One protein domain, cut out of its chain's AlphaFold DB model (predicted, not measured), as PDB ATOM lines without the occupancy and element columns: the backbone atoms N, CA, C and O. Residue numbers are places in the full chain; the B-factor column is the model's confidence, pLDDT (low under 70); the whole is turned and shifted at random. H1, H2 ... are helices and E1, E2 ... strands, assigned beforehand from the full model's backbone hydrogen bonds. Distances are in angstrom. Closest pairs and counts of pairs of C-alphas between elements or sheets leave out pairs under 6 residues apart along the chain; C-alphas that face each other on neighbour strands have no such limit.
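Overview. This is residues 377 to 556 of the 563 residues of an uncharacterized protein of Nannocystis exedens (UniProt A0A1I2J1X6). A cluster of five helices fills the middle and one end of this domain, and three small antiparallel strand pairs lie towards the other end, with much of a long unnamed stretch, residues 377 to 410, winding beside them. H1 and H3 cross in the middle; H6 packs on H3, H5 lies side by side with H6, and H4 crosses H5 at the far end of the cluster, while the pair E1 and E6 lies by the first residues of H1 and H3, E2 and E5 by the last residues of H1, and the hairpin E3 and E4 farthest out. The printed part has 180 residues with six named helices and six named strands, in the order E1 H1 E2 E3 E4 E5 H2 E6 H3 H4 H5 H6. The class is mixed, helices and strands, and each of the three sheets has two antiparallel strands: E1 - E6, E2 - E5 and E3 - E4. The whole is compact, with a radius of gyration of the C-alphas of 15.8 A, and spans 45 by 38 by 27 A.

Arrangement. E2, residues 440 to 443, and E5, residues 459 to 462, are antiparallel neighbours at 144 degrees, with N 443 and O 459 2.7 A apart and N 461 and O 441 2.8 A apart, within hydrogen-bond range. Between them in the chain comes the hairpin of E3, residues 447 to 449, and E4, residues 453 to 455, antiparallel with N 455 and O 447 2.8 A apart. E2 and E3 are apart, and E4 and E5 meet only through their link. The closest C-alphas of E2 and H1, residues 414 to 431, are those of Phe 441 and Ala 428, 5.3 A apart. H1 and H3, residues 487 to 499, touch, closest at the C-alphas of Gly 421 and Glu 487, 4.2 A apart, and run the same way at a steep tilt of 49 degrees. E1, residues 411 to 413, and E6, residues 484 to 486, are antiparallel, with N 412 and O 485 2.8 A apart; the closest C-alphas of E6 and H1 are those of Thr 484 and Tyr 414, 4.2 A apart. H2, residues 469 to 473, only just touches H3, with 3 pairs of C-alphas within 8 A, the closest those of Tyr 469 and Asp 489 at 6.2 A. H3 is the hub, touching H1, H2 and H6, residues 543 to 554. H3 and H6 run opposite ways at a shallow tilt of 27 degrees, their closest C-alphas, Phe 493 and Leu 551, 6.3 A apart. H6 forms a helical hairpin with H5, residues 528 to 539, at 17 degrees, closest at Ala 535 and Leu 545, C-alphas 6.4 A apart. H5 touches H4, residues 507 to 519, at a steep tilt of 56 degrees, the C-alphas of Ser 530 and Ala 517 being closest at 4.8 A. Each O i to N i+4 pair is within hydrogen-bond range in H2, H3, H4, H5 and H6, and 13 of 14 are in H1.

Along the chain. E1 begins at C-alpha 411, (138.415, 229.625, 34.062). H1 measures 26.0 A from first to last C-alpha, H3 and H4 18.2 A each, H6 16.0 A and H5 15.9 A. C-alpha 487, where H3 begins, is at (130.675, 230.247, 33.415), and H6 ends at C-alpha 554, (130.263, 221.667, 21.417).

Size, cuts and confidence. The two C-alphas farthest apart are those of Thr 401 and Ala 541, 46.6 A. The printed part has no cut and no long link. The mean pLDDT of the printed part is 89.1; residues 377 to 382, 384 to 386, 437, 480 and 520 to 524 are under 70.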
ATOM      1  N   SER A 377     122.894 220.653  48.092       62.97
ATOM      2  CA  SER A 377     123.988 220.942  49.063       62.97
ATOM      3  C   SER A 377     125.015 221.928  48.436       62.97
ATOM      4  O   SER A 377     124.976 222.104  47.226       62.97
ATOM      5  N   PRO A 378     125.955 222.579  49.147       64.31
ATOM      6  CA  PRO A 378     127.010 223.411  48.529       64.31
ATOM      7  C   PRO A 378     127.870 222.623  47.547       64.31
ATOM      8  O   PRO A 378     128.342 221.538  47.901       64.31
ATOM      9  N   LEU A 379     128.060 223.068  46.300       65.44
ATOM     10  CA  LEU A 379     129.317 222.742  45.609       65.44
ATOM     11  C   LEU A 379     130.392 223.548  46.349       65.44
ATOM     12  O   LEU A 379     130.113 224.675  46.741       65.44
ATOM     13  N   GLY A 380     131.545 222.954  46.663       62.00
ATOM     14  CA  GLY A 380     132.578 223.668  47.420       62.00
ATOM     15  C   GLY A 380     132.903 225.005  46.748       62.00
ATOM     16  O   GLY A 380     133.123 225.028  45.540       62.00
ATOM     17  N   ASP A 381     132.900 226.094  47.522       60.25
ATOM     18  CA  ASP A 381     133.096 227.479  47.059       60.25
ATOM     19  C   ASP A 381     134.565 227.793  46.713       60.25
ATOM     20  O   ASP A 381     135.061 228.890  46.965       60.25
ATOM     21  N   GLU A 382     135.308 226.821  46.189       68.19
ATOM     22  CA  GLU A 382     136.715 227.018  45.850       68.19
ATOM     23  C   GLU A 382     136.814 227.755  44.504       68.19
ATOM     24  O   GLU A 382     136.969 227.147  43.448       68.19
ATOM     25  N   TYR A 383     136.711 229.086  44.567       77.06
ATOM     26  CA  TYR A 383     137.164 230.011  43.513       77.06
ATOM     27  C   TYR A 383     138.705 230.134  43.503       77.06
ATOM     28  O   TYR A 383     139.308 230.679  42.588       77.06
ATOM     29  N   ASP A 384     139.374 229.577  44.517       66.81
ATOM     30  CA  ASP A 384     140.828 229.538  44.606       66.81
ATOM     31  C   ASP A 384     141.371 228.312  43.853       66.81
ATOM     32  O   ASP A 384     141.391 227.199  44.380       66.81
ATOM     33  N   GLY A 385     141.861 228.506  42.624       62.84
ATOM     34  CA  GLY A 385     142.684 227.500  41.931       62.84
ATOM     35  C   GLY A 385     142.296 227.144  40.498       62.84
ATOM     36  O   GLY A 385     142.933 226.257  39.928       62.84
ATOM     37  N   GLY A 386     141.292 227.808  39.918       63.97
ATOM     38  CA  GLY A 386     140.901 227.613  38.518       63.97
ATOM     39  C   GLY A 386     141.525 228.588  37.515       63.97
ATOM     40  O   GLY A 386     141.610 228.239  36.337       63.97
ATOM     41  N   ASP A 387     141.991 229.755  37.978       78.62
ATOM     42  CA  ASP A 387     142.512 230.822  37.116       78.62
ATOM     43  C   ASP A 387     143.556 230.310  36.119       78.62
ATOM     44  O   ASP A 387     144.506 229.618  36.493       78.62
ATOM     45  N   ASP A 388     143.436 230.718  34.853       83.81
ATOM     46  CA  ASP A 388     144.463 230.466  33.845       83.81
ATOM     47  C   ASP A 388     145.596 231.498  33.969       83.81
ATOM     48  O   ASP A 388     145.456 232.631  33.500       83.81
ATOM     49  N   PRO A 389     146.754 231.162  34.567       82.12
ATOM     50  CA  PRO A 389     147.792 232.157  34.812       82.12
ATOM     51  C   PRO A 389     148.464 232.646  33.522       82.12
ATOM     52  O   PRO A 389     149.168 233.658  33.553       82.12
ATOM     53  N   ALA A 390     148.320 231.913  32.416       89.38
ATOM     54  CA  ALA A 390     148.995 232.203  31.160       89.38
ATOM     55  C   ALA A 390     148.129 233.030  30.204       89.38
ATOM     56  O   ALA A 390     148.694 233.744  29.373       89.38
ATOM     57  N   GLU A 391     146.801 232.981  30.345       94.25
ATOM     58  CA  GLU A 391     145.872 233.610  29.408       94.25
ATOM     59  C   GLU A 391     144.986 234.678  30.078       94.25
ATOM     60  O   GLU A 391     144.026 234.358  30.782       94.25
ATOM     61  N   PRO A 392     145.288 235.980  29.885       93.50
ATOM     62  CA  PRO A 392     144.525 237.081  30.469       93.50
ATOM     63  C   PRO A 392     143.026 237.103  30.149       93.50
ATOM     64  O   PRO A 392     142.271 237.663  30.943       93.50
ATOM     65  N   LEU A 393     142.591 236.538  29.017       94.25
ATOM     66  CA  LEU A 393     141.171 236.472  28.659       94.25
ATOM     67  C   LEU A 393     140.375 235.479  29.509       94.25
ATOM     68  O   LEU A 393     139.163 235.633  29.632       94.25
ATOM     69  N   CYS A 394     141.056 234.521  30.137       95.62
ATOM     70  CA  CYS A 394     140.462 233.524  31.024       95.62
ATOM     71  C   CYS A 394     140.611 233.871  32.513       95.62
ATOM     72  O   CYS A 394     140.536 232.991  33.369       95.62
ATOM     73  N   ARG A 395     140.832 235.159  32.813       94.00
ATOM     74  CA  ARG A 395     140.957 235.734  34.160       94.00
ATOM     75  C   ARG A 395     140.088 236.984  34.297       94.00
ATOM     76  O   ARG A 395     139.667 237.582  33.303       94.00
ATOM     77  N   CYS A 396     139.907 237.455  35.530       95.25
ATOM     78  CA  CYS A 396     139.100 238.645  35.824       95.25
ATOM     79  C   CYS A 396     139.894 239.941  36.039       95.25
ATOM     80  O   CYS A 396     139.320 240.938  36.473       95.25
ATOM     81  N   ASP A 397     141.179 239.986  35.667       94.88
ATOM     82  CA  ASP A 397     142.036 241.184  35.782       94.88
ATOM     83  C   ASP A 397     141.423 242.448  35.147       94.88
ATOM     84  O   ASP A 397     141.710 243.574  35.553       94.88
ATOM     85  N   HIS A 398     140.605 242.266  34.107       95.19
ATOM     86  CA  HIS A 398     139.971 243.349  33.364       95.19
ATOM     87  C   HIS A 398     138.723 243.927  34.055       95.19
ATOM     88  O   HIS A 398     138.227 244.970  33.622       95.19
ATOM     89  N   VAL A 399     138.217 243.268  35.103       94.56
ATOM     90  CA  VAL A 399     137.067 243.718  35.891       94.56
ATOM     91  C   VAL A 399     137.550 244.692  36.967       94.56
ATOM     92  O   VAL A 399     138.195 244.311  37.932       94.56
ATOM     93  N   THR A 400     137.266 245.976  36.817       92.50
ATOM     94  CA  THR A 400     137.720 247.060  37.696       92.50
ATOM     95  C   THR A 400     136.596 247.714  38.494       92.50
ATOM     96  O   THR A 400     136.883 248.467  39.419       92.50
ATOM     97  N   THR A 401     135.333 247.515  38.107       86.88
ATOM     98  CA  THR A 401     134.176 248.188  38.732       86.88
ATOM     99  C   THR A 401     133.439 247.334  39.756       86.88
ATOM    100  O   THR A 401     132.662 247.876  40.528       86.88
ATOM    101  N   SER A 402     133.681 246.024  39.766       88.38
ATOM    102  CA  SER A 402     133.036 245.047  40.649       88.38
ATOM    103  C   SER A 402     134.091 244.067  41.167       88.38
ATOM    104  O   SER A 402     135.249 244.135  40.744       88.38
ATOM    105  N   ASN A 403     133.729 243.158  42.076       88.25
ATOM    106  CA  ASN A 403     134.681 242.153  42.549       88.25
ATOM    107  C   ASN A 403     135.249 241.296  41.394       88.25
ATOM    108  O   ASN A 403     134.541 240.945  40.441       88.25
ATOM    109  N   GLN A 404     136.539 240.969  41.518       91.88
ATOM    110  CA  GLN A 404     137.314 240.149  40.579       91.88
ATOM    111  C   GLN A 404     137.303 238.658  40.936       91.88
ATOM    112  O   GLN A 404     138.032 237.900  40.316       91.88
ATOM    113  N   THR A 405     136.518 238.241  41.935       90.25
ATOM    114  CA  THR A 405     136.534 236.860  42.444       90.25
ATOM    115  C   THR A 405     136.227 235.836  41.354       90.25
ATOM    116  O   THR A 405     136.799 234.761  41.365       90.25
ATOM    117  N   HIS A 406     135.325 236.182  40.436       93.38
ATOM    118  CA  HIS A 406     134.980 235.403  39.252       93.38
ATOM    119  C   HIS A 406     134.282 236.316  38.228       93.38
ATOM    120  O   HIS A 406     133.791 237.416  38.552       93.38
ATOM    121  N   CYS A 407     134.241 235.888  36.973       95.62
ATOM    122  CA  CYS A 407     133.598 236.599  35.881       95.62
ATOM    123  C   CYS A 407     133.210 235.614  34.778       95.62
ATOM    124  O   CYS A 407     133.712 234.503  34.701       95.62
ATOM    125  N   MET A 408     132.368 236.059  33.846       96.75
ATOM    126  CA  MET A 408     131.772 235.218  32.800       96.75
ATOM    127  C   MET A 408     132.810 234.422  31.993       96.75
ATOM    128  O   MET A 408     132.489 233.390  31.413       96.75
ATOM    129  N   GLN A 409     134.040 234.930  31.925       95.81
ATOM    130  CA  GLN A 409     135.143 234.394  31.137       95.81
ATOM    131  C   GLN A 409     136.205 233.695  31.982       95.81
ATOM    132  O   GLN A 409     137.102 233.092  31.394       95.81
ATOM    133  N   SER A 410     136.155 233.800  33.316       94.88
ATOM    134  CA  SER A 410     137.177 233.157  34.128       94.88
ATOM    135  C   SER A 410     137.073 231.653  34.012       94.88
ATOM    136  O   SER A 410     135.992 231.056  33.973       94.88
ATOM    137  N   ARG A 411     138.249 231.052  33.900       94.00
ATOM    138  CA  ARG A 411     138.415 229.625  34.062       94.00
ATOM    139  C   ARG A 411     138.432 229.356  35.557       94.00
ATOM    140  O   ARG A 411     139.270 229.889  36.265       94.00
ATOM    141  N   GLU A 412     137.505 228.533  36.010       91.88
ATOM    142  CA  GLU A 412     137.319 228.208  37.419       91.88
ATOM    143  C   GLU A 412     137.359 226.702  37.621       91.88
ATOM    144  O   GLU A 412     137.195 225.941  36.667       91.88
ATOM    145  N   LEU A 413     137.499 226.233  38.863       89.88
ATOM    146  CA  LEU A 413     137.224 224.825  39.147       89.88
ATOM    147  C   LEU A 413     135.827 224.454  38.634       89.88
ATOM    148  O   LEU A 413     134.883 225.242  38.701       89.88
ATOM    149  N   TYR A 414     135.685 223.229  38.133       89.81
ATOM    150  CA  TYR A 414     134.504 222.788  37.388       89.81
ATOM    151  C   TYR A 414     133.177 223.047  38.131       89.81
ATOM    152  O   TYR A 414     132.180 223.447  37.531       89.81
ATOM    153  N   GLY A 415     133.174 222.872  39.459       88.38
ATOM    154  CA  GLY A 415     132.025 223.168  40.317       88.38
ATOM    155  C   GLY A 415     131.663 224.655  40.395       88.38
ATOM    156  O   GLY A 415     130.479 224.978  40.342       88.38
ATOM    157  N   ALA A 416     132.652 225.548  40.471       90.25
ATOM    158  CA  ALA A 416     132.438 226.995  40.483       90.25
ATOM    159  C   ALA A 416     131.935 227.488  39.116       90.25
ATOM    160  O   ALA A 416     130.902 228.154  39.050       90.25
ATOM    161  N   GLY A 417     132.562 227.040  38.020       92.81
ATOM    162  CA  GLY A 417     132.093 227.345  36.663       92.81
ATOM    163  C   GLY A 417     130.648 226.885  36.416       92.81
ATOM    164  O   GLY A 417     129.850 227.620  35.830       92.81
ATOM    165  N   TYR A 418     130.266 225.705  36.922       93.38
ATOM    166  CA  TYR A 418     128.875 225.239  36.880       93.38
ATOM    167  C   TYR A 418     127.937 226.082  37.743       93.38
ATOM    168  O   TYR A 418     126.864 226.449  37.268       93.38
ATOM    169  N   LYS A 419     128.308 226.374  38.995       92.50
ATOM    170  CA  LYS A 419     127.482 227.133  39.948       92.50
ATOM    171  C   LYS A 419     127.073 228.485  39.360       92.50
ATOM    172  O   LYS A 419     125.884 228.811  39.326       92.50
ATOM    173  N   GLU A 420     128.044 229.231  38.847       95.12
ATOM    174  CA  GLU A 420     127.818 230.537  38.223       95.12
ATOM    175  C   GLU A 420     127.106 230.402  36.870       95.12
ATOM    176  O   GLU A 420     126.119 231.090  36.597       95.12
ATOM    177  N   GLY A 421     127.521 229.441  36.038       96.56
ATOM    178  CA  GLY A 421     126.881 229.177  34.748       96.56
ATOM    179  C   GLY A 421     125.407 228.761  34.866       96.56
ATOM    180  O   GLY A 421     124.578 229.192  34.058       96.56
ATOM    181  N   PHE A 422     125.040 227.983  35.888       95.81
ATOM    182  CA  PHE A 422     123.652 227.612  36.181       95.81
ATOM    183  C   PHE A 422     122.826 228.820  36.613       95.81
ATOM    184  O   PHE A 422     121.707 229.003  36.124       95.81
ATOM    185  N   ALA A 423     123.367 229.660  37.494       95.94
ATOM    186  CA  ALA A 423     122.696 230.869  37.947       95.94
ATOM    187  C   ALA A 423     122.442 231.845  36.779       95.94
ATOM    188  O   ALA A 423     121.317 232.329  36.600       95.94
ATOM    189  N   HIS A 424     123.433 232.032  35.902       97.62
ATOM    190  CA  HIS A 424     123.283 232.782  34.655       97.62
ATOM    191  C   HIS A 424     122.249 232.159  33.702       97.62
ATOM    192  O   HIS A 424     121.398 232.868  33.157       97.62
ATOM    193  N   PHE A 425     122.263 230.834  33.529       96.56
ATOM    194  CA  PHE A 425     121.255 230.121  32.738       96.56
ATOM    195  C   PHE A 425     119.839 230.337  33.291       96.56
ATOM    196  O   PHE A 425     118.911 230.606  32.522       96.56
ATOM    197  N   PHE A 426     119.658 230.251  34.609       96.06
ATOM    198  CA  PHE A 426     118.364 230.469  35.250       96.06
ATOM    199  C   PHE A 426     117.844 231.888  34.980       96.06
ATOM    200  O   PHE A 426     116.683 232.062  34.590       96.06
ATOM    201  N   ALA A 427     118.719 232.889  35.100       95.81
ATOM    202  CA  ALA A 427     118.408 234.273  34.771       95.81
ATOM    203  C   ALA A 427     118.048 234.454  33.285       95.81
ATOM    204  O   ALA A 427     117.026 235.065  32.969       95.81
ATOM    205  N   ALA A 428     118.827 233.868  32.368       95.38
ATOM    206  CA  ALA A 428     118.529 233.880  30.936       95.38
ATOM    207  C   ALA A 428     117.162 233.245  30.638       95.38
ATOM    208  O   ALA A 428     116.352 233.820  29.907       95.38
ATOM    209  N   ARG A 429     116.852 232.104  31.262       94.38
ATOM    210  CA  ARG A 429     115.578 231.397  31.085       94.38
ATOM    211  C   ARG A 429     114.362 232.227  31.457       94.38
ATOM    212  O   ARG A 429     113.329 232.096  30.809       94.38
ATOM    213  N   LEU A 430     114.468 233.073  32.473       93.12
ATOM    214  CA  LEU A 430     113.341 233.882  32.928       93.12
ATOM    215  C   LEU A 430     112.895 234.921  31.880       93.12
ATOM    216  O   LEU A 430     111.716 235.275  31.802       93.12
ATOM    217  N   TYR A 431     113.826 235.407  31.059       92.38
ATOM    218  CA  TYR A 431     113.600 236.526  30.135       92.38
ATOM    219  C   TYR A 431     113.629 236.146  28.656       92.38
ATOM    220  O   TYR A 431     113.454 237.017  27.810       92.38
ATOM    221  N   ASN A 432     113.799 234.866  28.338       91.12
ATOM    222  CA  ASN A 432     113.828 234.384  26.964       91.12
ATOM    223  C   ASN A 432     112.757 233.313  26.744       91.12
ATOM    224  O   ASN A 432     112.481 232.482  27.610       91.12
ATOM    225  N   GLU A 433     112.147 233.324  25.563       88.69
ATOM    226  CA  GLU A 433     111.197 232.286  25.173       88.69
ATOM    227  C   GLU A 433     111.942 230.978  24.904       88.69
ATOM    228  O   GLU A 433     112.852 230.927  24.080       88.69
ATOM    229  N   ARG A 434     111.524 229.895  25.566       86.31
ATOM    230  CA  ARG A 434     112.154 228.574  25.420       86.31
ATOM    231  C   ARG A 434     112.152 228.058  23.977       86.31
ATOM    232  O   ARG A 434     113.094 227.391  23.576       86.31
ATOM    233  N   ASP A 435     111.078 228.325  23.234       81.62
ATOM    234  CA  ASP A 435     110.909 227.925  21.828       81.62
ATOM    235  C   ASP A 435     111.391 229.011  20.840       81.62
ATOM    236  O   ASP A 435     111.198 228.886  19.628       81.62
ATOM    237  N   GLY A 436     111.984 230.097  21.347       75.38
ATOM    238  CA  GLY A 436     112.473 231.211  20.546       75.38
ATOM    239  C   GLY A 436     113.772 230.884  19.807       75.38
ATOM    240  O   GLY A 436     114.584 230.076  20.245       75.38
ATOM    241  N   VAL A 437     114.000 231.558  18.676       68.19
ATOM    242  CA  VAL A 437     115.227 231.413  17.861       68.19
ATOM    243  C   VAL A 437     116.433 232.188  18.412       68.19
ATOM    244  O   VAL A 437     117.504 232.161  17.812       68.19
ATOM    245  N   GLY A 438     116.275 232.903  19.527       82.56
ATOM    246  CA  GLY A 438     117.320 233.735  20.115       82.56
ATOM    247  C   GLY A 438     117.282 233.702  21.635       82.56
ATOM    248  O   GLY A 438     116.218 233.567  22.234       82.56
ATOM    249  N   CYS A 439     118.458 233.842  22.241       91.81
ATOM    250  CA  CYS A 439     118.624 234.006  23.676       91.81
ATOM    251  C   CYS A 439     119.572 235.165  23.926       91.81
ATOM    252  O   CYS A 439     120.681 235.180  23.387       91.81
ATOM    253  N   THR A 440     119.135 236.116  24.743       92.56
ATOM    254  CA  THR A 440     119.952 237.247  25.179       92.56
ATOM    255  C   THR A 440     120.074 237.224  26.695       92.56
ATOM    256  O   THR A 440     119.071 237.198  27.410       92.56
ATOM    257  N   PHE A 441     121.307 237.263  27.178       94.62
ATOM    258  CA  PHE A 441     121.638 237.463  28.580       94.62
ATOM    259  C   PHE A 441     122.432 238.762  28.704       94.62
ATOM    260  O   PHE A 441     123.434 238.931  28.013       94.62
ATOM    261  N   VAL A 442     121.982 239.698  29.538       94.31
ATOM    262  CA  VAL A 442     122.667 240.988  29.697       94.31
ATOM    263  C   VAL A 442     123.624 240.893  30.874       94.31
ATOM    264  O   VAL A 442     123.214 240.908  32.033       94.31
ATOM    265  N   TYR A 443     124.907 240.784  30.552       95.25
ATOM    266  CA  TYR A 443     125.984 240.705  31.517       95.25
ATOM    267  C   TYR A 443     126.306 242.075  32.114       95.25
ATOM    268  O   TYR A 443     126.312 243.099  31.426       95.25
ATOM    269  N   TYR A 444     126.550 242.078  33.419       93.50
ATOM    270  CA  TYR A 444     126.604 243.273  34.261       93.50
ATOM    271  C   TYR A 444     128.018 243.598  34.766       93.50
ATOM    272  O   TYR A 444     128.195 244.633  35.403       93.50
ATOM    273  N   LYS A 445     129.028 242.776  34.446       93.94
ATOM    274  CA  LYS A 445     130.448 243.115  34.631       93.94
ATOM    275  C   LYS A 445     131.112 243.428  33.281       93.94
ATOM    276  O   LYS A 445     130.508 243.293  32.216       93.94
ATOM    277  N   GLN A 446     132.359 243.882  33.336       95.00
ATOM    278  CA  GLN A 446     133.189 244.090  32.149       95.00
ATOM    279  C   GLN A 446     133.521 242.753  31.472       95.00
ATOM    280  O   GLN A 446     133.557 241.721  32.135       95.00
ATOM    281  N   PHE A 447     133.737 242.784  30.155       95.94
ATOM    282  CA  PHE A 447     134.015 241.596  29.344       95.94
ATOM    283  C   PHE A 447     135.163 241.883  28.373       95.94
ATOM    284  O   PHE A 447     135.083 242.820  27.574       95.94
ATOM    285  N   ALA A 448     136.237 241.105  28.420       96.00
ATOM    286  CA  ALA A 448     137.398 241.268  27.554       96.00
ATOM    287  C   ALA A 448     137.259 240.490  26.238       96.00
ATOM    288  O   ALA A 448     136.780 239.366  26.190       96.00
ATOM    289  N   THR A 449     137.722 241.063  25.135       92.31
ATOM    290  CA  THR A 449     137.796 240.371  23.841       92.31
ATOM    291  C   THR A 449     139.130 240.672  23.172       92.31
ATOM    292  O   THR A 449     139.659 241.775  23.327       92.31
ATOM    293  N   GLU A 450     139.647 239.741  22.368       89.94
ATOM    294  CA  GLU A 450     140.876 239.966  21.590       89.94
ATOM    295  C   GLU A 450     140.762 241.175  20.651       89.94
ATOM    296  O   GLU A 450     141.710 241.938  20.474       89.94
ATOM    297  N   SER A 451     139.594 241.348  20.025       90.50
ATOM    298  CA  SER A 451     139.410 242.302  18.925       90.50
ATOM    299  C   SER A 451     138.910 243.678  19.362       90.50
ATOM    300  O   SER A 451     139.244 244.670  18.712       90.50
ATOM    301  N   LEU A 452     138.121 243.762  20.439       87.12
ATOM    302  CA  LEU A 452     137.499 245.009  20.906       87.12
ATOM    303  C   LEU A 452     138.060 245.491  22.252       87.12
ATOM    304  O   LEU A 452     137.690 246.571  22.710       87.12
ATOM    305  N   GLY A 453     138.953 244.725  22.885       94.94
ATOM    306  CA  GLY A 453     139.429 245.011  24.235       94.94
ATOM    307  C   GLY A 453     138.329 244.802  25.279       94.94
ATOM    308  O   GLY A 453     137.491 243.911  25.129       94.94
ATOM    309  N   VAL A 454     138.349 245.609  26.345       95.62
ATOM    310  CA  VAL A 454     137.398 245.520  27.467       95.62
ATOM    311  C   VAL A 454     136.108 246.271  27.143       95.62
ATOM    312  O   VAL A 454     136.079 247.503  27.086       95.62
ATOM    313  N   ILE A 455     135.028 245.520  26.977       92.94
ATOM    314  CA  ILE A 455     133.672 246.017  26.779       92.94
ATOM    315  C   ILE A 455     133.054 246.302  28.152       92.94
ATOM    316  O   ILE A 455     133.119 245.474  29.061       92.94
ATOM    317  N   GLN A 456     132.478 247.493  28.315       92.62
ATOM    318  CA  GLN A 456     131.829 247.909  29.560       92.62
ATOM    319  C   GLN A 456     130.391 247.368  29.645       92.62
ATOM    320  O   GLN A 456     129.736 247.256  28.604       92.62
ATOM    321  N   PRO A 457     129.879 247.064  30.851       90.25
ATOM    322  CA  PRO A 457     128.480 246.700  31.036       90.25
ATOM    323  C   PRO A 457     127.544 247.908  30.827       90.25
ATOM    324  O   PRO A 457     127.981 249.057  30.941       90.25
ATOM    325  N   PRO A 458     126.240 247.674  30.586       90.00
ATOM    326  CA  PRO A 458     125.612 246.365  30.376       90.00
ATOM    327  C   PRO A 458     125.933 245.783  28.983       90.00
ATOM    328  O   PRO A 458     125.860 246.488  27.978       90.00
ATOM    329  N   LEU A 459     126.266 244.487  28.916       88.62
ATOM    330  CA  LEU A 459     126.648 243.790  27.681       88.62
ATOM    331  C   LEU A 459     125.666 242.666  27.340       88.62
ATOM    332  O   LEU A 459     125.582 241.668  28.046       88.62
ATOM    333  N   ALA A 460     124.978 242.777  26.208       90.06
ATOM    334  CA  ALA A 460     124.145 241.697  25.696       90.06
ATOM    335  C   ALA A 460     124.988 240.559  25.096       90.06
ATOM    336  O   ALA A 460     125.655 240.723  24.072       90.06
ATOM    337  N   LEU A 461     124.913 239.384  25.716       92.56
ATOM    338  CA  LEU A 461     125.516 238.139  25.259       92.56
ATOM    339  C   LEU A 461     124.456 237.240  24.620       92.56
ATOM    340  O   LEU A 461     123.361 237.062  25.154       92.56
ATOM    341  N   ASN A 462     124.804 236.609  23.498       92.19
ATOM    342  CA  ASN A 462     123.976 235.557  22.917       92.19
ATOM    343  C   ASN A 462     124.209 234.235  23.672       92.19
ATOM    344  O   ASN A 462     125.244 233.585  23.489       92.19
ATOM    345  N   CYS A 463     123.249 233.846  24.512       93.81
ATOM    346  CA  CYS A 463     123.274 232.591  25.276       93.81
ATOM    347  C   CYS A 463     122.829 231.365  24.459       93.81
ATOM    348  O   CYS A 463     123.018 230.236  24.896       93.81
ATOM    349  N   GLY A 464     122.284 231.572  23.257       92.00
ATOM    350  CA  GLY A 464     121.920 230.504  22.322       92.00
ATOM    351  C   GLY A 464     123.070 230.087  21.412       92.00
ATOM    352  O   GLY A 464     123.015 229.024  20.801       92.00
ATOM    353  N   PHE A 465     124.116 230.906  21.320       91.31
ATOM    354  CA  PHE A 465     125.274 230.622  20.484       91.31
ATOM    355  C   PHE A 465     126.139 229.518  21.095       91.31
ATOM    356  O   PHE A 465     126.503 229.588  22.268       91.31
ATOM    357  N   ALA A 466     126.479 228.517  20.287       89.00
ATOM    358  CA  ALA A 466     127.335 227.421  20.700       89.00
ATOM    359  C   ALA A 466     128.804 227.728  20.403       89.00
ATOM    360  O   ALA A 466     129.179 227.944  19.251       89.00
ATOM    361  N   TYR A 467     129.598 227.809  21.468       90.25
ATOM    362  CA  TYR A 467     131.017 228.148  21.442       90.25
ATOM    363  C   TYR A 467     131.640 227.727  22.767       90.25
ATOM    364  O   TYR A 467     131.185 228.231  23.794       90.25
ATOM    365  N   GLY A 468     132.643 226.847  22.725       93.00
ATOM    366  CA  GLY A 468     133.447 226.476  23.890       93.00
ATOM    367  C   GLY A 468     134.548 227.492  24.146       93.00
ATOM    368  O   GLY A 468     135.619 227.421  23.542       93.00
ATOM    369  N   TYR A 469     134.260 228.468  25.002       95.44
ATOM    370  CA  TYR A 469     135.182 229.526  25.388       95.44
ATOM    371  C   TYR A 469     136.444 228.950  26.020       95.44
ATOM    372  O   TYR A 469     137.535 229.311  25.582       95.44
ATOM    373  N   ARG A 470     136.310 228.005  26.954       94.25
ATOM    374  CA  ARG A 470     137.431 227.324  27.606       94.25
ATOM    375  C   ARG A 470     138.418 226.750  26.589       94.25
ATOM    376  O   ARG A 470     139.609 227.033  26.672       94.25
ATOM    377  N   ASP A 471     137.926 225.998  25.611       93.00
ATOM    378  CA  ASP A 471     138.791 225.266  24.676       93.00
ATOM    379  C   ASP A 471     139.460 226.177  23.644       93.00
ATOM    380  O   ASP A 471     140.562 225.896  23.174       93.00
ATOM    381  N   HIS A 472     138.793 227.273  23.273       93.56
ATOM    382  CA  HIS A 472     139.274 228.186  22.234       93.56
ATOM    383  C   HIS A 472     140.073 229.366  22.778       93.56
ATOM    384  O   HIS A 472     140.786 230.008  22.005       93.56
ATOM    385  N   GLN A 473     139.876 229.725  24.045       94.44
ATOM    386  CA  GLN A 473     140.427 230.944  24.628       94.44
ATOM    387  C   GLN A 473     141.341 230.667  25.806       94.44
ATOM    388  O   GLN A 473     142.158 231.529  26.068       94.44
ATOM    389  N   CYS A 474     141.247 229.528  26.497       93.81
ATOM    390  CA  CYS A 474     142.102 229.239  27.647       93.81
ATOM    391  C   CYS A 474     143.237 228.277  27.284       93.81
ATOM    392  O   CYS A 474     143.148 227.479  26.350       93.81
ATOM    393  N   THR A 475     144.322 228.329  28.051       92.06
ATOM    394  CA  THR A 475     145.483 227.451  27.903       92.06
ATOM    395  C   THR A 475     145.110 226.019  28.292       92.06
ATOM    396  O   THR A 475     144.745 225.778  29.440       92.06
ATOM    397  N   PRO A 476     145.267 225.011  27.421       86.81
ATOM    398  CA  PRO A 476     145.013 223.627  27.812       86.81
ATOM    399  C   PRO A 476     145.890 223.170  28.994       86.81
ATOM    400  O   PRO A 476     147.075 223.517  29.043       86.81
ATOM    401  N   PRO A 477     145.370 222.379  29.954       82.06
ATOM    402  CA  PRO A 477     146.157 221.861  31.056       82.06
ATOM    403  C   PRO A 477     147.215 220.899  30.512       82.06
ATOM    404  O   PRO A 477     146.951 220.043  29.667       82.06
ATOM    405  N   ALA A 478     148.434 220.999  31.040       79.00
ATOM    406  CA  ALA A 478     149.584 220.245  30.538       79.00
ATOM    407  C   ALA A 478     149.428 218.711  30.624       79.00
ATOM    408  O   ALA A 478     150.126 217.984  29.919       79.00
ATOM    409  N   THR A 479     148.549 218.209  31.499       71.81
ATOM    410  CA  THR A 479     148.371 216.773  31.779       71.81
ATOM    411  C   THR A 479     147.113 216.152  31.167       71.81
ATOM    412  O   THR A 479     146.800 215.011  31.496       71.81
ATOM    413  N   GLY A 480     146.420 216.847  30.258       64.44
ATOM    414  CA  GLY A 480     145.363 216.264  29.413       64.44
ATOM    415  C   GLY A 480     144.057 215.878  30.115       64.44
ATOM    416  O   GLY A 480     143.190 215.308  29.468       64.44
ATOM    417  N   GLY A 481     143.911 216.179  31.406       71.81
ATOM    418  CA  GLY A 481     142.630 216.156  32.110       71.81
ATOM    419  C   GLY A 481     142.372 217.537  32.687       71.81
ATOM    420  O   GLY A 481     143.263 218.089  33.344       71.81
ATOM    421  N   ASP A 482     141.192 218.087  32.413       78.06
ATOM    422  CA  ASP A 482     140.787 219.388  32.921       78.06
ATOM    423  C   ASP A 482     139.674 219.269  33.957       78.06
ATOM    424  O   ASP A 482     138.595 218.751  33.685       78.06
ATOM    425  N   ALA A 483     139.946 219.764  35.160       85.31
ATOM    426  CA  ALA A 483     138.959 219.878  36.227       85.31
ATOM    427  C   ALA A 483     138.438 221.318  36.346       85.31
ATOM    428  O   ALA A 483     138.040 221.744  37.432       85.31
ATOM    429  N   THR A 484     138.465 222.071  35.246       90.38
ATOM    430  CA  THR A 484     138.021 223.463  35.182       90.38
ATOM    431  C   THR A 484     136.940 223.679  34.125       90.38
ATOM    432  O   THR A 484     136.744 222.870  33.214       90.38
ATOM    433  N   ALA A 485     136.214 224.779  34.271       92.69
ATOM    434  CA  ALA A 485     135.165 225.210  33.363       92.69
ATOM    435  C   ALA A 485     135.055 226.737  33.349       92.69
ATOM    436  O   ALA A 485     135.603 227.412  34.215       92.69
ATOM    437  N   VAL A 486     134.311 227.268  32.382       95.50
ATOM    438  CA  VAL A 486     134.007 228.699  32.261       95.50
ATOM    439  C   VAL A 486     132.499 228.909  32.415       95.50
ATOM    440  O   VAL A 486     131.694 228.145  31.874       95.50
ATOM    441  N   GLU A 487     132.092 229.954  33.136       96.44
ATOM    442  CA  GLU A 487     130.675 230.247  33.415       96.44
ATOM    443  C   GLU A 487     129.851 230.433  32.128       96.44
ATOM    444  O   GLU A 487     128.720 229.946  32.021       96.44
ATOM    445  N   LEU A 488     130.431 231.115  31.128       97.38
ATOM    446  CA  LEU A 488     129.832 231.346  29.809       97.38
ATOM    447  C   LEU A 488     129.472 230.047  29.089       97.38
ATOM    448  O   LEU A 488     128.416 229.964  28.452       97.38
ATOM    449  N   ASP A 489     130.347 229.052  29.194       97.62
ATOM    450  CA  ASP A 489     130.195 227.759  28.536       97.62
ATOM    451  C   ASP A 489     129.048 226.984  29.166       97.62
ATOM    452  O   ASP A 489     128.125 226.565  28.460       97.62
ATOM    453  N   PHE A 490     129.012 226.919  30.499       97.31
ATOM    454  CA  PHE A 490     127.903 226.308  31.223       97.31
ATOM    455  C   PHE A 490     126.569 227.016  30.978       97.31
ATOM    456  O   PHE A 490     125.569 226.339  30.723       97.31
ATOM    457  N   MET A 491     126.526 228.353  30.988       97.81
ATOM    458  CA  MET A 491     125.295 229.096  30.690       97.81
ATOM    459  C   MET A 491     124.741 228.709  29.309       97.81
ATOM    460  O   MET A 491     123.548 228.417  29.168       97.81
ATOM    461  N   ARG A 492     125.599 228.700  28.281       97.12
ATOM    462  CA  ARG A 492     125.212 228.387  26.897       97.12
ATOM    463  C   ARG A 492     124.837 226.920  26.712       97.12
ATOM    464  O   ARG A 492     123.858 226.628  26.018       97.12
ATOM    465  N   PHE A 493     125.584 226.016  27.338       97.31
ATOM    466  CA  PHE A 493     125.314 224.582  27.346       97.31
ATOM    467  C   PHE A 493     123.943 224.278  27.954       97.31
ATOM    468  O   PHE A 493     123.102 223.645  27.312       97.31
ATOM    469  N   LEU A 494     123.674 224.792  29.158       97.12
ATOM    470  CA  LEU A 494     122.405 224.597  29.862       97.12
ATOM    471  C   LEU A 494     121.233 225.225  29.100       97.12
ATOM    472  O   LEU A 494     120.163 224.619  28.993       97.12
ATOM    473  N   TRP A 495     121.433 226.404  28.505       96.56
ATOM    474  CA  TRP A 495     120.417 227.014  27.654       96.56
ATOM    475  C   TRP A 495     120.072 226.132  26.448       96.56
ATOM    476  O   TRP A 495     118.890 225.896  26.184       96.56
ATOM    477  N   ASN A 496     121.073 225.612  25.733       95.75
ATOM    478  CA  ASN A 496     120.849 224.762  24.562       95.75
ATOM    479  C   ASN A 496     120.246 223.403  24.930       95.75
ATOM    480  O   ASN A 496     119.333 222.945  24.242       95.75
ATOM    481  N   LEU A 497     120.650 222.809  26.057       96.00
ATOM    482  CA  LEU A 497     119.969 221.644  26.624       96.00
ATOM    483  C   LEU A 497     118.484 221.921  26.864       96.00
ATOM    484  O   LEU A 497     117.640 221.062  26.605       96.00
ATOM    485  N   HIS A 498     118.151 223.113  27.363       95.06
ATOM    486  CA  HIS A 498     116.785 223.466  27.720       95.06
ATOM    487  C   HIS A 498     115.894 223.809  26.518       95.06
ATOM    488  O   HIS A 498     114.696 223.490  26.527       95.06
ATOM    489  N   SER A 499     116.451 224.488  25.515       92.44
ATOM    490  CA  SER A 499     115.700 225.144  24.435       92.44
ATOM    491  C   SER A 499     115.740 224.389  23.101       92.44
ATOM    492  O   SER A 499     114.725 224.355  22.403       92.44
ATOM    493  N   SER A 500     116.850 223.723  22.767       84.25
ATOM    494  CA  SER A 500     117.125 223.270  21.399       84.25
ATOM    495  C   SER A 500     116.649 221.840  21.107       84.25
ATOM    496  O   SER A 500     117.033 220.878  21.770       84.25
ATOM    497  N   GLY A 501     115.864 221.687  20.034       86.62
ATOM    498  CA  GLY A 501     115.507 220.388  19.448       86.62
ATOM    499  C   GLY A 501     114.376 219.621  20.150       86.62
ATOM    500  O   GLY A 501     113.788 220.063  21.135       86.62
ATOM    501  N   GLN A 502     114.042 218.445  19.602       89.00
ATOM    502  CA  GLN A 502     113.044 217.531  20.186       89.00
ATOM    503  C   GLN A 502     113.573 216.827  21.447       89.00
ATOM    504  O   GLN A 502     112.794 216.439  22.315       89.00
ATOM    505  N   ASP A 503     114.897 216.731  21.575       93.50
ATOM    506  CA  ASP A 503     115.609 216.033  22.650       93.50
ATOM    507  C   ASP A 503     116.073 216.977  23.769       93.50
ATOM    508  O   ASP A 503     117.057 216.723  24.468       93.50
ATOM    509  N   ARG A 504     115.355 218.088  23.938       94.31
ATOM    510  CA  ARG A 504     115.587 219.062  25.002       94.31
ATOM    511  C   ARG A 504     115.212 218.525  26.382       94.31
ATOM    512  O   ARG A 504     114.273 217.734  26.535       94.31
ATOM    513  N   LEU A 505     115.896 219.032  27.400       95.44
ATOM    514  CA  LEU A 505     115.652 218.728  28.804       95.44
ATOM    515  C   LEU A 505     114.720 219.763  29.446       95.44
ATOM    516  O   LEU A 505     114.805 220.972  29.201       95.44
ATOM    517  N   SER A 506     113.789 219.296  30.279       92.94
ATOM    518  CA  SER A 506     113.076 220.177  31.209       92.94
ATOM    519  C   SER A 506     114.028 220.687  32.295       92.94
ATOM    520  O   SER A 506     115.101 220.123  32.515       92.94
ATOM    521  N   LEU A 507     113.635 221.754  32.996       90.38
ATOM    522  CA  LEU A 507     114.406 222.221  34.150       90.38
ATOM    523  C   LEU A 507     114.473 221.136  35.235       90.38
ATOM    524  O   LEU A 507     115.533 220.930  35.806       90.38
ATOM    525  N   THR A 508     113.389 220.379  35.436       88.94
ATOM    526  CA  THR A 508     113.354 219.234  36.362       88.94
ATOM    527  C   THR A 508     114.374 218.164  35.993       88.94
ATOM    528  O   THR A 508     115.118 217.714  36.851       88.94
ATOM    529  N   GLU A 509     114.431 217.771  34.715       93.69
ATOM    530  CA  GLU A 509     115.367 216.742  34.248       93.69
ATOM    531  C   GLU A 509     116.814 217.190  34.442       93.69
ATOM    532  O   GLU A 509     117.632 216.410  34.920       93.69
ATOM    533  N   MET A 510     117.129 218.448  34.114       93.50
ATOM    534  CA  MET A 510     118.455 219.001  34.386       93.50
ATOM    535  C   MET A 510     118.749 218.967  35.882       93.50
ATOM    536  O   MET A 510     119.796 218.457  36.272       93.50
ATOM    537  N   ILE A 511     117.817 219.432  36.720       88.50
ATOM    538  CA  ILE A 511     118.011 219.433  38.167       88.50
ATOM    539  C   ILE A 511     118.311 218.025  38.679       88.50
ATOM    540  O   ILE A 511     119.351 217.807  39.294       88.50
ATOM    541  N   ASP A 512     117.486 217.042  38.328       88.38
ATOM    542  CA  ASP A 512     117.673 215.650  38.737       88.38
ATOM    543  C   ASP A 512     119.032 215.071  38.322       88.38
ATOM    544  O   ASP A 512     119.633 214.306  39.084       88.38
ATOM    545  N   ILE A 513     119.516 215.417  37.124       91.94
ATOM    546  CA  ILE A 513     120.828 214.989  36.625       91.94
ATOM    547  C   ILE A 513     121.933 215.618  37.465       91.94
ATOM    548  O   ILE A 513     122.787 214.906  37.987       91.94
ATOM    549  N   PHE A 514     121.926 216.932  37.639       88.94
ATOM    550  CA  PHE A 514     123.014 217.605  38.337       88.94
ATOM    551  C   PHE A 514     123.005 217.298  39.856       88.94
ATOM    552  O   PHE A 514     124.071 217.109  40.443       88.94
ATOM    553  N   VAL A 515     121.829 217.110  40.483       83.44
ATOM    554  CA  VAL A 515     121.697 216.675  41.894       83.44
ATOM    555  C   VAL A 515     122.302 215.289  42.071       83.44
ATOM    556  O   VAL A 515     123.035 215.014  43.027       83.44
ATOM    557  N   TYR A 516     121.983 214.382  41.151       85.06
ATOM    558  CA  TYR A 516     122.457 213.011  41.235       85.06
ATOM    559  C   TYR A 516     123.949 212.909  40.892       85.06
ATOM    560  O   TYR A 516     124.665 212.206  41.594       85.06
ATOM    561  N   ALA A 517     124.454 213.690  39.931       86.94
ATOM    562  CA  ALA A 517     125.884 213.762  39.603       86.94
ATOM    563  C   ALA A 517     126.740 214.066  40.838       86.94
ATOM    564  O   ALA A 517     127.805 213.488  41.032       86.94
ATOM    565  N   LYS A 518     126.213 214.911  41.721       77.38
ATOM    566  CA  LYS A 518     126.867 215.294  42.961       77.38
ATOM    567  C   LYS A 518     126.698 214.301  44.112       77.38
ATOM    568  O   LYS A 518     127.634 214.065  44.867       77.38
ATOM    569  N   SER A 519     125.491 213.775  44.302       75.00
ATOM    570  CA  SER A 519     125.160 212.955  45.479       75.00
ATOM    571  C   SER A 519     125.495 211.472  45.321       75.00
ATOM    572  O   SER A 519     125.634 210.763  46.318       75.00
ATOM    573  N   ALA A 520     125.570 210.970  44.089       61.28
ATOM    574  CA  ALA A 520     125.352 209.550  43.840       61.28
ATOM    575  C   ALA A 520     126.572 208.642  43.886       61.28
ATOM    576  O   ALA A 520     126.427 207.426  43.768       61.28
ATOM    577  N   ILE A 521     127.776 209.162  44.039       50.16
ATOM    578  CA  ILE A 521     128.968 208.323  43.987       50.16
ATOM    579  C   ILE A 521     129.917 208.914  45.012       50.16
ATOM    580  O   ILE A 521     129.982 210.127  45.135       50.16
ATOM    581  N   GLY A 522     130.658 208.098  45.762       55.44
ATOM    582  CA  GLY A 522     131.735 208.568  46.647       55.44
ATOM    583  C   GLY A 522     132.900 209.238  45.898       55.44
ATOM    584  O   GLY A 522     134.051 209.036  46.269       55.44
ATOM    585  N   ILE A 523     132.607 209.960  44.815       55.47
ATOM    586  CA  ILE A 523     133.474 210.822  44.040       55.47
ATOM    587  C   ILE A 523     133.421 212.189  44.732       55.47
ATOM    588  O   ILE A 523     132.370 212.825  44.761       55.47
ATOM    589  N   PRO A 524     134.534 212.648  45.316       64.94
ATOM    590  CA  PRO A 524     134.578 213.913  46.042       64.94
ATOM    591  C   PRO A 524     134.527 215.154  45.132       64.94
ATOM    592  O   PRO A 524     134.551 216.265  45.647       64.94
ATOM    593  N   VAL A 525     134.480 214.986  43.806       76.19
ATOM    594  CA  VAL A 525     134.646 216.068  42.825       76.19
ATOM    595  C   VAL A 525     133.534 216.014  41.781       76.19
ATOM    596  O   VAL A 525     133.291 214.975  41.171       76.19
ATOM    597  N   PHE A 526     132.868 217.146  41.572       86.06
ATOM    598  CA  PHE A 526     131.901 217.339  40.497       86.06
ATOM    599  C   PHE A 526     132.651 217.490  39.164       86.06
ATOM    600  O   PHE A 526     133.439 218.418  39.005       86.06
ATOM    601  N   THR A 527     132.442 216.553  38.237       89.44
ATOM    602  CA  THR A 527     133.146 216.467  36.941       89.44
ATOM    603  C   THR A 527     132.180 216.167  35.794       89.44
ATOM    604  O   THR A 527     131.042 215.747  36.028       89.44
ATOM    605  N   TRP A 528     132.643 216.291  34.549       92.81
ATOM    606  CA  TRP A 528     131.865 215.885  33.377       92.81
ATOM    607  C   TRP A 528     131.402 214.421  33.434       92.81
ATOM    608  O   TRP A 528     130.211 214.137  33.287       92.81
ATOM    609  N   ASP A 529     132.303 213.495  33.773       91.31
ATOM    610  CA  ASP A 529     131.974 212.079  33.974       91.31
ATOM    611  C   ASP A 529     130.830 211.878  34.979       91.31
ATOM    612  O   ASP A 529     129.955 211.027  34.787       91.31
ATOM    613  N   SER A 530     130.801 212.664  36.061       90.12
ATOM    614  CA  SER A 530     129.719 212.591  37.049       90.12
ATOM    615  C   SER A 530     128.366 213.004  36.447       90.12
ATOM    616  O   SER A 530     127.349 212.351  36.709       90.12
ATOM    617  N   ILE A 531     128.355 214.016  35.570       93.00
ATOM    618  CA  ILE A 531     127.164 214.485  34.850       93.00
ATOM    619  C   ILE A 531     126.689 213.418  33.860       93.00
ATOM    620  O   ILE A 531     125.508 213.071  33.869       93.00
ATOM    621  N   VAL A 532     127.585 212.848  33.050       95.12
ATOM    622  CA  VAL A 532     127.233 211.824  32.048       95.12
ATOM    623  C   VAL A 532     126.712 210.550  32.711       95.12
ATOM    624  O   VAL A 532     125.690 210.003  32.283       95.12
ATOM    625  N   ASN A 533     127.359 210.089  33.784       92.81
ATOM    626  CA  ASN A 533     126.898 208.924  34.542       92.81
ATOM    627  C   ASN A 533     125.511 209.171  35.142       92.81
ATOM    628  O   ASN A 533     124.615 208.330  35.026       92.81
ATOM    629  N   SER A 534     125.300 210.352  35.720       93.06
ATOM    630  CA  SER A 534     124.000 210.744  36.247       93.06
ATOM    631  C   SER A 534     122.918 210.822  35.171       93.06
ATOM    632  O   SER A 534     121.842 210.234  35.320       93.06
ATOM    633  N   ALA A 535     123.215 211.470  34.045       95.75
ATOM    634  CA  ALA A 535     122.321 211.556  32.900       95.75
ATOM    635  C   ALA A 535     121.964 210.167  32.368       95.75
ATOM    636  O   ALA A 535     120.795 209.889  32.109       95.75
ATOM    637  N   THR A 536     122.938 209.260  32.293       95.88
ATOM    638  CA  THR A 536     122.714 207.864  31.902       95.88
ATOM    639  C   THR A 536     121.738 207.168  32.847       95.88
ATOM    640  O   THR A 536     120.845 206.452  32.395       95.88
ATOM    641  N   MET A 537     121.854 207.400  34.157       94.62
ATOM    642  CA  MET A 537     120.956 206.804  35.147       94.62
ATOM    643  C   MET A 537     119.550 207.410  35.140       94.62
ATOM    644  O   MET A 537     118.578 206.680  35.337       94.62
ATOM    645  N   LYS A 538     119.427 208.725  34.927       95.06
ATOM    646  CA  LYS A 538     118.142 209.444  34.960       95.06
ATOM    647  C   LYS A 538     117.365 209.353  33.651       95.06
ATOM    648  O   LYS A 538     116.149 209.194  33.680       95.06
ATOM    649  N   LEU A 539     118.057 209.450  32.520       95.75
ATOM    650  CA  LEU A 539     117.451 209.487  31.187       95.75
ATOM    651  C   LEU A 539     117.458 208.119  30.494       95.75
ATOM    652  O   LEU A 539     116.645 207.884  29.599       95.75
ATOM    653  N   GLY A 540     118.364 207.217  30.888       96.12
ATOM    654  CA  GLY A 540     118.661 206.000  30.135       96.12
ATOM    655  C   GLY A 540     119.407 206.284  28.826       96.12
ATOM    656  O   GLY A 540     119.716 207.424  28.480       96.12
ATOM    657  N   ALA A 541     119.695 205.225  28.067       95.44
ATOM    658  CA  ALA A 541     120.234 205.372  26.719       95.44
ATOM    659  C   ALA A 541     119.154 205.930  25.777       95.44
ATOM    660  O   ALA A 541     118.068 205.359  25.662       95.44
ATOM    661  N   GLY A 542     119.452 207.025  25.077       96.19
ATOM    662  CA  GLY A 542     118.506 207.651  24.159       96.19
ATOM    663  C   GLY A 542     118.990 208.989  23.615       96.19
ATOM    664  O   GLY A 542     120.071 209.464  23.953       96.19
ATOM    665  N   ALA A 543     118.158 209.608  22.779       96.50
ATOM    666  CA  ALA A 543     118.513 210.827  22.060       96.50
ATOM    667  C   ALA A 543     118.787 212.026  22.987       96.50
ATOM    668  O   ALA A 543     119.700 212.795  22.714       96.50
ATOM    669  N   LYS A 544     118.102 212.127  24.137       97.00
ATOM    670  CA  LYS A 544     118.394 213.143  25.166       97.00
ATOM    671  C   LYS A 544     119.805 213.019  25.752       97.00
ATOM    672  O   LYS A 544     120.495 214.023  25.880       97.00
ATOM    673  N   LEU A 545     120.249 211.799  26.075       97.25
ATOM    674  CA  LEU A 545     121.612 211.557  26.564       97.25
ATOM    675  C   LEU A 545     122.646 211.876  25.477       97.25
ATOM    676  O   LEU A 545     123.628 212.559  25.748       97.25
ATOM    677  N   THR A 546     122.401 211.438  24.237       96.75
ATOM    678  CA  THR A 546     123.264 211.768  23.093       96.75
ATOM    679  C   THR A 546     123.360 213.278  22.872       96.75
ATOM    680  O   THR A 546     124.454 213.789  22.639       96.75
ATOM    681  N   ASN A 547     122.237 213.995  22.965       96.19
ATOM    682  CA  ASN A 547     122.185 215.449  22.838       96.19
ATOM    683  C   ASN A 547     123.001 216.130  23.942       96.19
ATOM    684  O   ASN A 547     123.788 217.021  23.645       96.19
ATOM    685  N   LEU A 548     122.886 215.664  25.192       96.81
ATOM    686  CA  LEU A 548     123.689 216.172  26.304       96.81
ATOM    687  C   LEU A 548     125.186 216.011  26.056       96.81
ATOM    688  O   LEU A 548     125.918 216.981  26.206       96.81
ATOM    689  N   ILE A 549     125.629 214.828  25.631       96.56
ATOM    690  CA  ILE A 549     127.050 214.578  25.356       96.56
ATOM    691  C   ILE A 549     127.541 215.453  24.196       96.56
ATOM    692  O   ILE A 549     128.582 216.090  24.293       96.56
ATOM    693  N   THR A 550     126.751 215.533  23.120       95.75
ATOM    694  CA  THR A 550     127.087 216.335  21.932       95.75
ATOM    695  C   THR A 550     127.210 217.820  22.272       95.75
ATOM    696  O   THR A 550     128.139 218.483  21.816       95.75
ATOM    697  N   LEU A 551     126.278 218.352  23.069       95.81
ATOM    698  CA  LEU A 551     126.323 219.743  23.507       95.81
ATOM    699  C   LEU A 551     127.453 219.992  24.511       95.81
ATOM    700  O   LEU A 551     128.027 221.070  24.469       95.81
ATOM    701  N   GLY A 552     127.798 219.023  25.364       95.88
ATOM    702  CA  GLY A 552     128.938 219.142  26.278       95.88
ATOM    703  C   GLY A 552     130.223 219.472  25.527       95.88
ATOM    704  O   GLY A 552     130.830 220.503  25.796       95.88
ATOM    705  N   SER A 553     130.520 218.676  24.498       94.38
ATOM    706  CA  SER A 553     131.676 218.876  23.617       94.38
ATOM    707  C   SER A 553     131.596 220.151  22.790       94.38
ATOM    708  O   SER A 553     132.543 220.928  22.708       94.38
ATOM    709  N   LEU A 554     130.428 220.453  22.218       94.62
ATOM    710  CA  LEU A 554     130.263 221.667  21.417       94.62
ATOM    711  C   LEU A 554     130.484 222.961  22.226       94.62
ATOM    712  O   LEU A 554     130.890 223.984  21.668       94.62
ATOM    713  N   HIS A 555     130.162 222.931  23.518       95.38
ATOM    714  CA  HIS A 555     130.256 224.073  24.418       95.38
ATOM    715  C   HIS A 555     131.510 224.060  25.300       95.38
ATOM    716  O   HIS A 555     131.626 224.960  26.120       95.38
ATOM    717  N   GLY A 556     132.430 223.100  25.153       94.00
ATOM    718  CA  GLY A 556     133.633 223.012  25.993       94.00
ATOM    719  C   GLY A 556     133.327 222.825  27.479       94.00
ATOM    720  O   GLY A 556     133.991 223.394  28.345       94.00
TER     721      GLY A 556